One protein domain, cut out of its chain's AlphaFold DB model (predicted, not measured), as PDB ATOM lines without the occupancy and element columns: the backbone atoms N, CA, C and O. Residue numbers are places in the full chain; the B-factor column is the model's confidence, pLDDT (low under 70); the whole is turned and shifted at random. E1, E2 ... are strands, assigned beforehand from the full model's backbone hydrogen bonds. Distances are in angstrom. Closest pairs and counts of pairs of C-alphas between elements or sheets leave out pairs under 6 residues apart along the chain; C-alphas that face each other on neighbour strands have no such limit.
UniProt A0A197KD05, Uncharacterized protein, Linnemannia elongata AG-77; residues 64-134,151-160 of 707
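Overview. This is residues 64 to 134 and 151 to 160 of the 707 residues of an uncharacterized protein of Linnemannia elongata AG-77 (UniProt A0A197KD05). Expect little regular structure: a small twisted sheet of four antiparallel strands, E1-E2-E3-E4, with long loops beyond both ends of its strands, residues 85 to 98 at one end and 104 to 114 at the other. The four make a meander, each strand the antiparallel neighbour of the one before; E5 is apart. You read 81 residues, no named helix, five strands holding 23 residues, class all strand, compact with a radius of gyration of the C-alphas of 13.0 A, spanning 40 by 28 by 22 A.

Arrangement. Start at E1, residues 73 to 76, in a hairpin with E2, residues 80 to 84, at 168 degrees; N 75 and O 82 are within hydrogen-bond range at 3.1 A. E2 and E3, residues 99 to 103, form a hairpin at 159 degrees, with N 83 and O 100 at 2.9 A. E3 and E4, residues 115 to 117, form another at 148 degrees, with N 101 and O 116 at 2.9 A. E5, residues 155 to 160, pairs with no named strand.

Along the chain. Find C-alpha 73 at (116.981, 95.752, 88.120), where E1 begins its 10.9 A. E2 spans 13.0 A, E3 13.5 A, E4 6.7 A, and E5 13.6 A to C-alpha 160 at (121.393, 107.119, 93.387).

Size, cuts and confidence. The farthest C-alphas, Pro 107 and Gly 154, are 40.6 A apart. Residues 135 to 150 are cut out, leaving 17.2 A between C-alphas 134 and 151. Links E2 to E3 and E3 to E4 are long. The model's pLDDT is under 70 at residues 90 to 93, 123 to 124 and 151 to 154.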
ATOM      1  N   ASN A  64     103.847 107.001  80.595       75.31
ATOM      2  CA  ASN A  64     104.958 107.295  81.482       75.31
ATOM      3  C   ASN A  64     105.367 106.011  82.218       75.31
ATOM      4  O   ASN A  64     105.036 105.837  83.380       75.31
ATOM      5  N   MET A  65     106.017 105.081  81.523       82.81
ATOM      6  CA  MET A  65     106.397 103.760  82.030       82.81
ATOM      7  C   MET A  65     107.757 103.341  81.445       82.81
ATOM      8  O   MET A  65     108.036 103.729  80.305       82.81
ATOM      9  N   PRO A  66     108.555 102.502  82.136       87.12
ATOM     10  CA  PRO A  66     109.885 102.098  81.666       87.12
ATOM     11  C   PRO A  66     109.866 101.558  80.234       87.12
ATOM     12  O   PRO A  66     108.955 100.803  79.868       87.12
ATOM     13  N   SER A  67     110.839 101.948  79.405       83.25
ATOM     14  CA  SER A  67     110.923 101.513  78.004       83.25
ATOM     15  C   SER A  67     111.578 100.140  77.831       83.25
ATOM     16  O   SER A  67     111.166  99.372  76.957       83.25
ATOM     17  N   ALA A  68     112.520  99.797  78.712       77.44
ATOM     18  CA  ALA A  68     113.136  98.476  78.794       77.44
ATOM     19  C   ALA A  68     112.197  97.397  79.361       77.44
ATOM     20  O   ALA A  68     111.215  97.680  80.049       77.44
ATOM     21  N   PHE A  69     112.514  96.134  79.054       75.19
ATOM     22  CA  PHE A  69     111.620  94.995  79.309       75.19
ATOM     23  C   PHE A  69     112.307  93.695  79.758       75.19
ATOM     24  O   PHE A  69     111.616  92.716  80.024       75.19
ATOM     25  N   LEU A  70     113.640  93.621  79.825       82.69
ATOM     26  CA  LEU A  70     114.357  92.394  80.213       82.69
ATOM     27  C   LEU A  70     115.626  92.727  80.995       82.69
ATOM     28  O   LEU A  70     116.393  93.586  80.563       82.69
ATOM     29  N   GLY A  71     115.876  92.030  82.106       78.19
ATOM     30  CA  GLY A  71     117.076  92.272  82.919       78.19
ATOM     31  C   GLY A  71     117.147  93.701  83.473       78.19
ATOM     32  O   GLY A  71     118.244  94.232  83.669       78.19
ATOM     33  N   VAL A  72     115.968  94.311  83.653       88.75
ATOM     34  CA  VAL A  72     115.715  95.471  84.516       88.75
ATOM     35  C   VAL A  72     116.135  95.072  85.932       88.75
ATOM     36  O   VAL A  72     115.885  93.934  86.326       88.75
ATOM     37  N   ALA A  73     116.745  95.972  86.694       93.19
ATOM     38  CA  ALA A  73     116.981  95.752  88.120       93.19
ATOM     39  C   ALA A  73     115.953  96.534  88.946       93.19
ATOM     40  O   ALA A  73     115.478  97.584  88.515       93.19
ATOM     41  N   SER A  74     115.596  96.040  90.131       95.50
ATOM     42  CA  SER A  74     114.594  96.686  90.983       95.50
ATOM     43  C   SER A  74     114.870  96.491  92.464       95.50
ATOM     44  O   SER A  74     115.367  95.431  92.840       95.50
ATOM     45  N   ALA A  75     114.471  97.453  93.294       96.44
ATOM     46  CA  ALA A  75     114.490  97.310  94.745       96.44
ATOM     47  C   ALA A  75     113.325  98.067  95.405       96.44
ATOM     48  O   ALA A  75     112.799  99.035  94.852       96.44
ATOM     49  N   THR A  76     112.926  97.626  96.598       94.88
ATOM     50  CA  THR A  76     111.779  98.166  97.350       94.88
ATOM     51  C   THR A  76     112.247  99.110  98.459       94.88
ATOM     52  O   THR A  76     113.005  98.689  99.329       94.88
ATOM     53  N   GLY A  77     111.798 100.368  98.431       91.75
ATOM     54  CA  GLY A  77     111.894 101.321  99.544       91.75
ATOM     55  C   GLY A  77     110.567 101.452 100.307       91.75
ATOM     56  O   GLY A  77     109.617 100.730 100.021       91.75
ATOM     57  N   GLU A  78     110.487 102.394 101.254       86.88
ATOM     58  CA  GLU A  78     109.325 102.552 102.157       86.88
ATOM     59  C   GLU A  78     108.005 102.844 101.420       86.88
ATOM     60  O   GLU A  78     106.993 102.186 101.647       86.88
ATOM     61  N   GLU A  79     108.016 103.830 100.520       92.38
ATOM     62  CA  GLU A  79     106.821 104.313  99.809       92.38
ATOM     63  C   GLU A  79     106.806 103.952  98.314       92.38
ATOM     64  O   GLU A  79     105.819 104.208  97.615       92.38
ATOM     65  N   GLN A  80     107.915 103.414  97.792       95.19
ATOM     66  CA  GLN A  80     108.155 103.272  96.355       95.19
ATOM     67  C   GLN A  80     108.970 102.020  96.015       95.19
ATOM     68  O   GLN A  80     109.953 101.705  96.684       95.19
ATOM     69  N   ILE A  81     108.615 101.358  94.911       96.94
ATOM     70  CA  ILE A  81     109.486 100.371  94.256       96.94
ATOM     71  C   ILE A  81     110.246 101.078  93.133       96.94
ATOM     72  O   ILE A  81     109.630 101.732  92.290       96.94
ATOM     73  N   PHE A  82     111.570 100.941  93.104       96.94
ATOM     74  CA  PHE A  82     112.439 101.501  92.068       96.94
ATOM     75  C   PHE A  82     112.747 100.458  90.994       96.94
ATOM     76  O   PHE A  82     112.957  99.289  91.307       96.94
ATOM     77  N   PHE A  83     112.816 100.896  89.738       95.56
ATOM     78  CA  PHE A  83     113.147 100.079  88.571       95.56
ATOM     79  C   PHE A  83     114.167 100.822  87.706       95.56
ATOM     80  O   PHE A  83     113.938 101.977  87.343       95.56
ATOM     81  N   HIS A  84     115.279 100.167  87.374       94.25
ATOM     82  CA  HIS A  84     116.377 100.756  86.614       94.25
ATOM     83  C   HIS A  84     116.786  99.906  85.407       94.25
ATOM     84  O   HIS A  84     116.968  98.688  85.511       94.25
ATOM     85  N   GLY A  85     117.001 100.585  84.280       91.19
ATOM     86  CA  GLY A  85     117.634 100.044  83.084       91.19
ATOM     87  C   GLY A  85     116.968  98.792  82.509       91.19
ATOM     88  O   GLY A  85     115.748  98.653  82.514       91.19
ATOM     89  N   GLY A  86     117.783  97.879  81.985       88.19
ATOM     90  CA  GLY A  86     117.368  96.685  81.248       88.19
ATOM     91  C   GLY A  86     117.524  96.837  79.732       88.19
ATOM     92  O   GLY A  86     117.869  97.899  79.217       88.19
ATOM     93  N   GLN A  87     117.291  95.755  78.990       84.12
ATOM     94  CA  GLN A  87     117.419  95.736  77.528       84.12
ATOM     95  C   GLN A  87     116.212  96.377  76.828       84.12
ATOM     96  O   GLN A  87     115.058  96.138  77.198       84.12
ATOM     97  N   LEU A  88     116.516  97.162  75.787       79.94
ATOM     98  CA  LEU A  88     115.570  97.875  74.919       79.94
ATOM     99  C   LEU A  88     115.226  97.112  73.633       79.94
ATOM    100  O   LEU A  88     114.226  97.409  72.984       79.94
ATOM    101  N   ASN A  89     116.071  96.165  73.216       74.19
ATOM    102  CA  ASN A  89     115.869  95.403  71.987       74.19
ATOM    103  C   ASN A  89     116.287  93.932  72.132       74.19
ATOM    104  O   ASN A  89     117.052  93.548  73.016       74.19
ATOM    105  N   THR A  90     115.763  93.099  71.233       64.44
ATOM    106  CA  THR A  90     115.923  91.634  71.265       64.44
ATOM    107  C   THR A  90     117.356  91.170  70.985       64.44
ATOM    108  O   THR A  90     117.729  90.056  71.350       64.44
ATOM    109  N   GLN A  91     118.167  92.038  70.372       63.03
ATOM    110  CA  GLN A  91     119.526  91.765  69.901       63.03
ATOM    111  C   GLN A  91     120.602  91.987  70.982       63.03
ATOM    112  O   GLN A  91     121.783  91.802  70.708       63.03
ATOM    113  N   LYS A  92     120.222  92.382  72.209       63.00
ATOM    114  CA  LYS A  92     121.133  92.705  73.330       63.00
ATOM    115  C   LYS A  92     122.091  93.892  73.080       63.00
ATOM    116  O   LYS A  92     123.069  94.037  73.813       63.00
ATOM    117  N   VAL A  93     121.828  94.736  72.074       64.50
ATOM    118  CA  VAL A  93     122.740  95.832  71.666       64.50
ATOM    119  C   VAL A  93     122.425  97.161  72.360       64.50
ATOM    120  O   VAL A  93     123.319  97.979  72.539       64.50
ATOM    121  N   GLN A  94     121.169  97.394  72.758       81.50
ATOM    122  CA  GLN A  94     120.755  98.636  73.423       81.50
ATOM    123  C   GLN A  94     120.147  98.357  74.795       81.50
ATOM    124  O   GLN A  94     119.328  97.448  74.967       81.50
ATOM    125  N   TYR A  95     120.540  99.196  75.745       86.50
ATOM    126  CA  TYR A  95     120.160  99.165  77.150       86.50
ATOM    127  C   TYR A  95     119.569 100.521  77.530       86.50
ATOM    128  O   TYR A  95     119.904 101.532  76.915       86.50
ATOM    129  N   SER A  96     118.686 100.535  78.522       88.12
ATOM    130  CA  SER A  96     118.135 101.767  79.078       88.12
ATOM    131  C   SER A  96     118.980 102.253  80.253       88.12
ATOM    132  O   SER A  96     119.513 101.439  81.008       88.12
ATOM    133  N   ASN A  97     119.068 103.572  80.420       89.75
ATOM    134  CA  ASN A  97     119.524 104.231  81.646       89.75
ATOM    135  C   ASN A  97     118.363 104.854  82.443       89.75
ATOM    136  O   ASN A  97     118.580 105.678  83.332       89.75
ATOM    137  N   GLU A  98     117.122 104.512  82.084       91.75
ATOM    138  CA  GLU A  98     115.945 105.015  82.774       91.75
ATOM    139  C   GLU A  98     115.932 104.569  84.235       91.75
ATOM    140  O   GLU A  98     116.146 103.394  84.545       91.75
ATOM    141  N   LEU A  99     115.571 105.501  85.114       94.25
ATOM    142  CA  LEU A  99     115.137 105.211  86.472       94.25
ATOM    143  C   LEU A  99     113.664 105.594  86.589       94.25
ATOM    144  O   LEU A  99     113.292 106.743  86.351       94.25
ATOM    145  N   TYR A 100     112.834 104.647  86.998       94.69
ATOM    146  CA  TYR A 100     111.449 104.892  87.381       94.69
ATOM    147  C   TYR A 100     111.239 104.483  88.831       94.69
ATOM    148  O   TYR A 100     111.895 103.572  89.340       94.69
ATOM    149  N   SER A 101     110.266 105.114  89.475       95.38
ATOM    150  CA  SER A 101     109.659 104.584  90.685       95.38
ATOM    151  C   SER A 101     108.160 104.381  90.511       95.38
ATOM    152  O   SER A 101     107.525 104.951  89.619       95.38
ATOM    153  N   LEU A 102     107.602 103.518  91.348       95.75
ATOM    154  CA  LEU A 102     106.197 103.149  91.382       95.75
ATOM    155  C   LEU A 102     105.672 103.424  92.791       95.75
ATOM    156  O   LEU A 102     106.143 102.804  93.744       95.75
ATOM    157  N   ASP A 103     104.728 104.358  92.922       95.56
ATOM    158  CA  ASP A 103     104.099 104.700  94.204       95.56
ATOM    159  C   ASP A 103     103.278 103.505  94.719       95.56
ATOM    160  O   ASP A 103     102.355 103.028  94.052       95.56
ATOM    161  N   VAL A 104     103.627 103.014  95.911       95.62
ATOM    162  CA  VAL A 104     102.953 101.890  96.581       95.62
ATOM    163  C   VAL A 104     102.177 102.314  97.836       95.62
ATOM    164  O   VAL A 104     101.595 101.465  98.513       95.62
ATOM    165  N   THR A 105     102.067 103.623  98.094       94.81
ATOM    166  CA  THR A 105     101.237 104.210  99.168       94.81
ATOM    167  C   THR A 105      99.749 104.296  98.806       94.81
ATOM    168  O   THR A 105      98.906 104.498  99.680       94.81
ATOM    169  N   LYS A 106      99.402 104.152  97.518       93.81
ATOM    170  CA  LYS A 106      98.043 104.341  96.973       93.81
ATOM    171  C   LYS A 106      97.639 103.174  96.061       93.81
ATOM    172  O   LYS A 106      98.505 102.576  95.428       93.81
ATOM    173  N   PRO A 107      96.340 102.836  95.962       96.31
ATOM    174  CA  PRO A 107      95.862 101.823  95.025       96.31
ATOM    175  C   PRO A 107      95.912 102.319  93.572       96.31
ATOM    176  O   PRO A 107      95.640 103.489  93.302       96.31
ATOM    177  N   TRP A 108      96.189 101.417  92.629       96.12
ATOM    178  CA  TRP A 108      96.169 101.698  91.186       96.12
ATOM    179  C   TRP A 108      95.787 100.451  90.367       96.12
ATOM    180  O   TRP A 108      96.135  99.331  90.748       96.12
ATOM    181  N   PRO A 109      95.062 100.590  89.242       95.25
ATOM    182  CA  PRO A 109      94.774  99.473  88.344       95.25
ATOM    183  C   PRO A 109      96.027  99.089  87.545       95.25
ATOM    184  O   PRO A 109      96.815  99.957  87.174       95.25
ATOM    185  N   ILE A 110      96.196  97.808  87.195       92.06
ATOM    186  CA  ILE A 110      97.376  97.361  86.418       92.06
ATOM    187  C   ILE A 110      97.450  97.981  85.008       92.06
ATOM    188  O   ILE A 110      98.512  97.995  84.391       92.06
ATOM    189  N   SER A 111      96.338  98.528  84.506       91.00
ATOM    190  CA  SER A 111      96.252  99.282  83.249       91.00
ATOM    191  C   SER A 111      96.725 100.739  83.346       91.00
ATOM    192  O   SER A 111      96.933 101.369  82.313       91.00
ATOM    193  N   SER A 112      96.891 101.283  84.556       92.25
ATOM    194  CA  SER A 112      97.423 102.631  84.794       92.25
ATOM    195  C   SER A 112      98.172 102.687  86.138       92.25
ATOM    196  O   SER A 112      97.658 103.272  87.097       92.25
ATOM    197  N   PRO A 113      99.368 102.072  86.239       93.62
ATOM    198  CA  PRO A 113     100.150 102.048  87.475       93.62
ATOM    199  C   PRO A 113     100.719 103.431  87.812       93.62
ATOM    200  O   PRO A 113     100.953 104.247  86.917       93.62
ATOM    201  N   ALA A 114     100.973 103.691  89.096       94.44
ATOM    202  CA  ALA A 114     101.412 104.994  89.605       94.44
ATOM    203  C   ALA A 114     102.918 105.271  89.375       94.44
ATOM    204  O   ALA A 114     103.693 105.472  90.313       94.44
ATOM    205  N   TRP A 115     103.336 105.243  88.111       94.19
ATOM    206  CA  TRP A 115     104.713 105.458  87.670       94.19
ATOM    207  C   TRP A 115     105.159 106.925  87.763       94.19
ATOM    208  O   TRP A 115     104.491 107.830  87.258       94.19
ATOM    209  N   THR A 116     106.363 107.140  88.291       93.75
ATOM    210  CA  THR A 116     107.111 108.403  88.244       93.75
ATOM    211  C   THR A 116     108.436 108.176  87.521       93.75
ATOM    212  O   THR A 116     109.172 107.253  87.858       93.75
ATOM    213  N   ASN A 117     108.765 109.018  86.537       92.81
ATOM    214  CA  ASN A 117     110.081 108.992  85.898       92.81
ATOM    215  C   ASN A 117     111.069 109.815  86.745       92.81
ATOM    216  O   ASN A 117     110.795 110.969  87.080       92.81
ATOM    217  N   LEU A 118     112.194 109.204  87.110       92.19
ATOM    218  CA  LEU A 118     113.277 109.764  87.927       92.19
ATOM    219  C   LEU A 118     114.611 109.845  87.159       92.19
ATOM    220  O   LEU A 118     115.650 110.151  87.748       92.19
ATOM    221  N   THR A 119     114.592 109.562  85.854       89.50
ATOM    222  CA  THR A 119     115.770 109.546  84.978       89.50
ATOM    223  C   THR A 119     116.425 110.924  84.939       89.50
ATOM    224  O   THR A 119     115.800 111.918  84.571       89.50
ATOM    225  N   SER A 120     117.700 110.986  85.319       81.62
ATOM    226  CA  SER A 120     118.457 112.238  85.357       81.62
ATOM    227  C   SER A 120     119.038 112.580  83.987       81.62
ATOM    228  O   SER A 120     119.668 111.740  83.351       81.62
ATOM    229  N   THR A 121     118.892 113.840  83.574       72.56
ATOM    230  CA  THR A 121     119.562 114.416  82.394       72.56
ATOM    231  C   THR A 121     120.840 115.185  82.763       72.56
ATOM    232  O   THR A 121     121.308 116.018  81.987       72.56
ATOM    233  N   ALA A 122     121.373 114.987  83.974       71.38
ATOM    234  CA  ALA A 122     122.606 115.626  84.429       71.38
ATOM    235  C   ALA A 122     123.856 114.990  83.792       71.38
ATOM    236  O   ALA A 122     123.822 113.863  83.308       71.38
ATOM    237  N   ALA A 123     124.992 115.695  83.858       61.75
ATOM    238  CA  ALA A 123     126.275 115.220  83.323       61.75
ATOM    239  C   ALA A 123     126.793 113.919  83.978       61.75
ATOM    240  O   ALA A 123     127.604 113.218  83.381       61.75
ATOM    241  N   VAL A 124     126.306 113.587  85.180       65.94
ATOM    242  CA  VAL A 124     126.394 112.244  85.767       65.94
ATOM    243  C   VAL A 124     124.969 111.691  85.835       65.94
ATOM    244  O   VAL A 124     124.178 112.084  86.696       65.94
ATOM    245  N   GLY A 125     124.632 110.835  84.874       77.81
ATOM    246  CA  GLY A 125     123.366 110.102  84.819       77.81
ATOM    247  C   GLY A 125     123.487 108.685  85.385       77.81
ATOM    248  O   GLY A 125     124.560 108.264  85.825       77.81
ATOM    249  N   GLY A 126     122.381 107.940  85.334       83.88
ATOM    250  CA  GLY A 126     122.413 106.486  85.502       83.88
ATOM    251  C   GLY A 126     123.099 105.818  84.298       83.88
ATOM    252  O   GLY A 126     123.111 106.406  83.210       83.88
ATOM    253  N   PRO A 127     123.685 104.621  84.467       87.44
ATOM    254  CA  PRO A 127     124.339 103.891  83.382       87.44
ATOM    255  C   PRO A 127     123.314 103.176  82.487       87.44
ATOM    256  O   PRO A 127     122.307 102.669  82.982       87.44
ATOM    257  N   ALA A 128     123.562 103.075  81.180       88.00
ATOM    258  CA  ALA A 128     122.693 102.333  80.269       88.00
ATOM    259  C   ALA A 128     123.045 100.840  80.307       88.00
ATOM    260  O   ALA A 128     123.846 100.361  79.505       88.00
ATOM    261  N   VAL A 129     122.472 100.099  81.264       86.69
ATOM    262  CA  VAL A 129     122.878  98.720  81.616       86.69
ATOM    263  C   VAL A 129     121.713  97.738  81.711       86.69
ATOM    264  O   VAL A 129     120.555  98.121  81.852       86.69
ATOM    265  N   GLY A 130     122.011  96.440  81.668       84.56
ATOM    266  CA  GLY A 130     121.039  95.362  81.871       84.56
ATOM    267  C   GLY A 130     121.702  94.060  82.311       84.56
ATOM    268  O   GLY A 130     122.915  93.896  82.175       84.56
ATOM    269  N   GLY A 131     120.909  93.138  82.868       79.06
ATOM    270  CA  GLY A 131     121.449  91.929  83.510       79.06
ATOM    271  C   GLY A 131     122.261  92.266  84.765       79.06
ATOM    272  O   GLY A 131     123.292  91.651  85.034       79.06
ATOM    273  N   HIS A 132     121.817  93.296  85.486       88.38
ATOM    274  CA  HIS A 132     122.427  93.826  86.700       88.38
ATOM    275  C   HIS A 132     121.482  93.635  87.889       88.38
ATOM    276  O   HIS A 132     120.318  93.278  87.704       88.38
ATOM    277  N   SER A 133     121.979  93.869  89.101       89.75
ATOM    278  CA  SER A 133     121.183  93.806  90.327       89.75
ATOM    279  C   SER A 133     121.115  95.180  90.996       89.75
ATOM    280  O   SER A 133     121.917  96.071  90.699       89.75
ATOM    281  N   ALA A 134     120.128  95.346  91.871       93.81
ATOM    282  CA  ALA A 134     119.828  96.574  92.586       93.81
ATOM    283  C   ALA A 134     119.528  96.257  94.051       93.81
ATOM    284  O   ALA A 134     118.827  95.290  94.339       93.81
ATOM    285  N   ASP A 151     126.743 100.585  78.514       65.44
ATOM    286  CA  ASP A 151     127.648 101.675  78.100       65.44
ATOM    287  C   ASP A 151     128.785 101.979  79.106       65.44
ATOM    288  O   ASP A 151     129.327 103.083  79.117       65.44
ATOM    289  N   ALA A 152     129.133 101.000  79.952       57.66
ATOM    290  CA  ALA A 152     129.897 101.143  81.193       57.66
ATOM    291  C   ALA A 152     131.089 102.117  81.088       57.66
ATOM    292  O   ALA A 152     132.154 101.799  80.555       57.66
ATOM    293  N   THR A 153     130.911 103.306  81.665       52.34
ATOM    294  CA  THR A 153     131.765 104.500  81.523       52.34
ATOM    295  C   THR A 153     133.080 104.434  82.321       52.34
ATOM    296  O   THR A 153     133.575 105.438  82.827       52.34
ATOM    297  N   GLY A 154     133.634 103.232  82.505       59.12
ATOM    298  CA  GLY A 154     134.726 102.938  83.443       59.12
ATOM    299  C   GLY A 154     134.282 102.839  84.910       59.12
ATOM    300  O   GLY A 154     135.017 102.302  85.741       59.12
ATOM    301  N   ALA A 155     133.070 103.297  85.235       71.94
ATOM    302  CA  ALA A 155     132.425 103.055  86.518       71.94
ATOM    303  C   ALA A 155     131.729 101.683  86.548       71.94
ATOM    304  O   ALA A 155     131.072 101.284  85.589       71.94
ATOM    305  N   PHE A 156     131.860 100.979  87.675       79.06
ATOM    306  CA  PHE A 156     131.196  99.695  87.942       79.06
ATOM    307  C   PHE A 156     130.082  99.842  88.982       79.06
ATOM    308  O   PHE A 156     129.051  99.179  88.883       79.06
ATOM    309  N   TRP A 157     130.296 100.703  89.977       85.75
ATOM    310  CA  TRP A 157     129.386 100.934  91.093       85.75
ATOM    311  C   TRP A 157     128.680 102.269  90.915       85.75
ATOM    312  O   TRP A 157     129.321 103.281  90.613       85.75
ATOM    313  N   PHE A 158     127.371 102.272  91.142       90.19
ATOM    314  CA  PHE A 158     126.538 103.463  91.075       90.19
ATOM    315  C   PHE A 158     125.650 103.554  92.315       90.19
ATOM    316  O   PHE A 158     125.080 102.560  92.765       90.19
ATOM    317  N   LYS A 159     125.520 104.771  92.842       92.75
ATOM    318  CA  LYS A 159     124.614 105.146  93.926       92.75
ATOM    319  C   LYS A 159     123.691 106.252  93.421       92.75
ATOM    320  O   LYS A 159     124.184 107.294  92.994       92.75
ATOM    321  N   TYR A 160     122.384 106.054  93.521       94.50
ATOM    322  CA  TYR A 160     121.393 107.119  93.387       94.50
ATOM    323  C   TYR A 160     120.953 107.577  94.777       94.50
ATOM    324  O   TYR A 160     120.505 106.757  95.581       94.50
TER     325      TYR A 160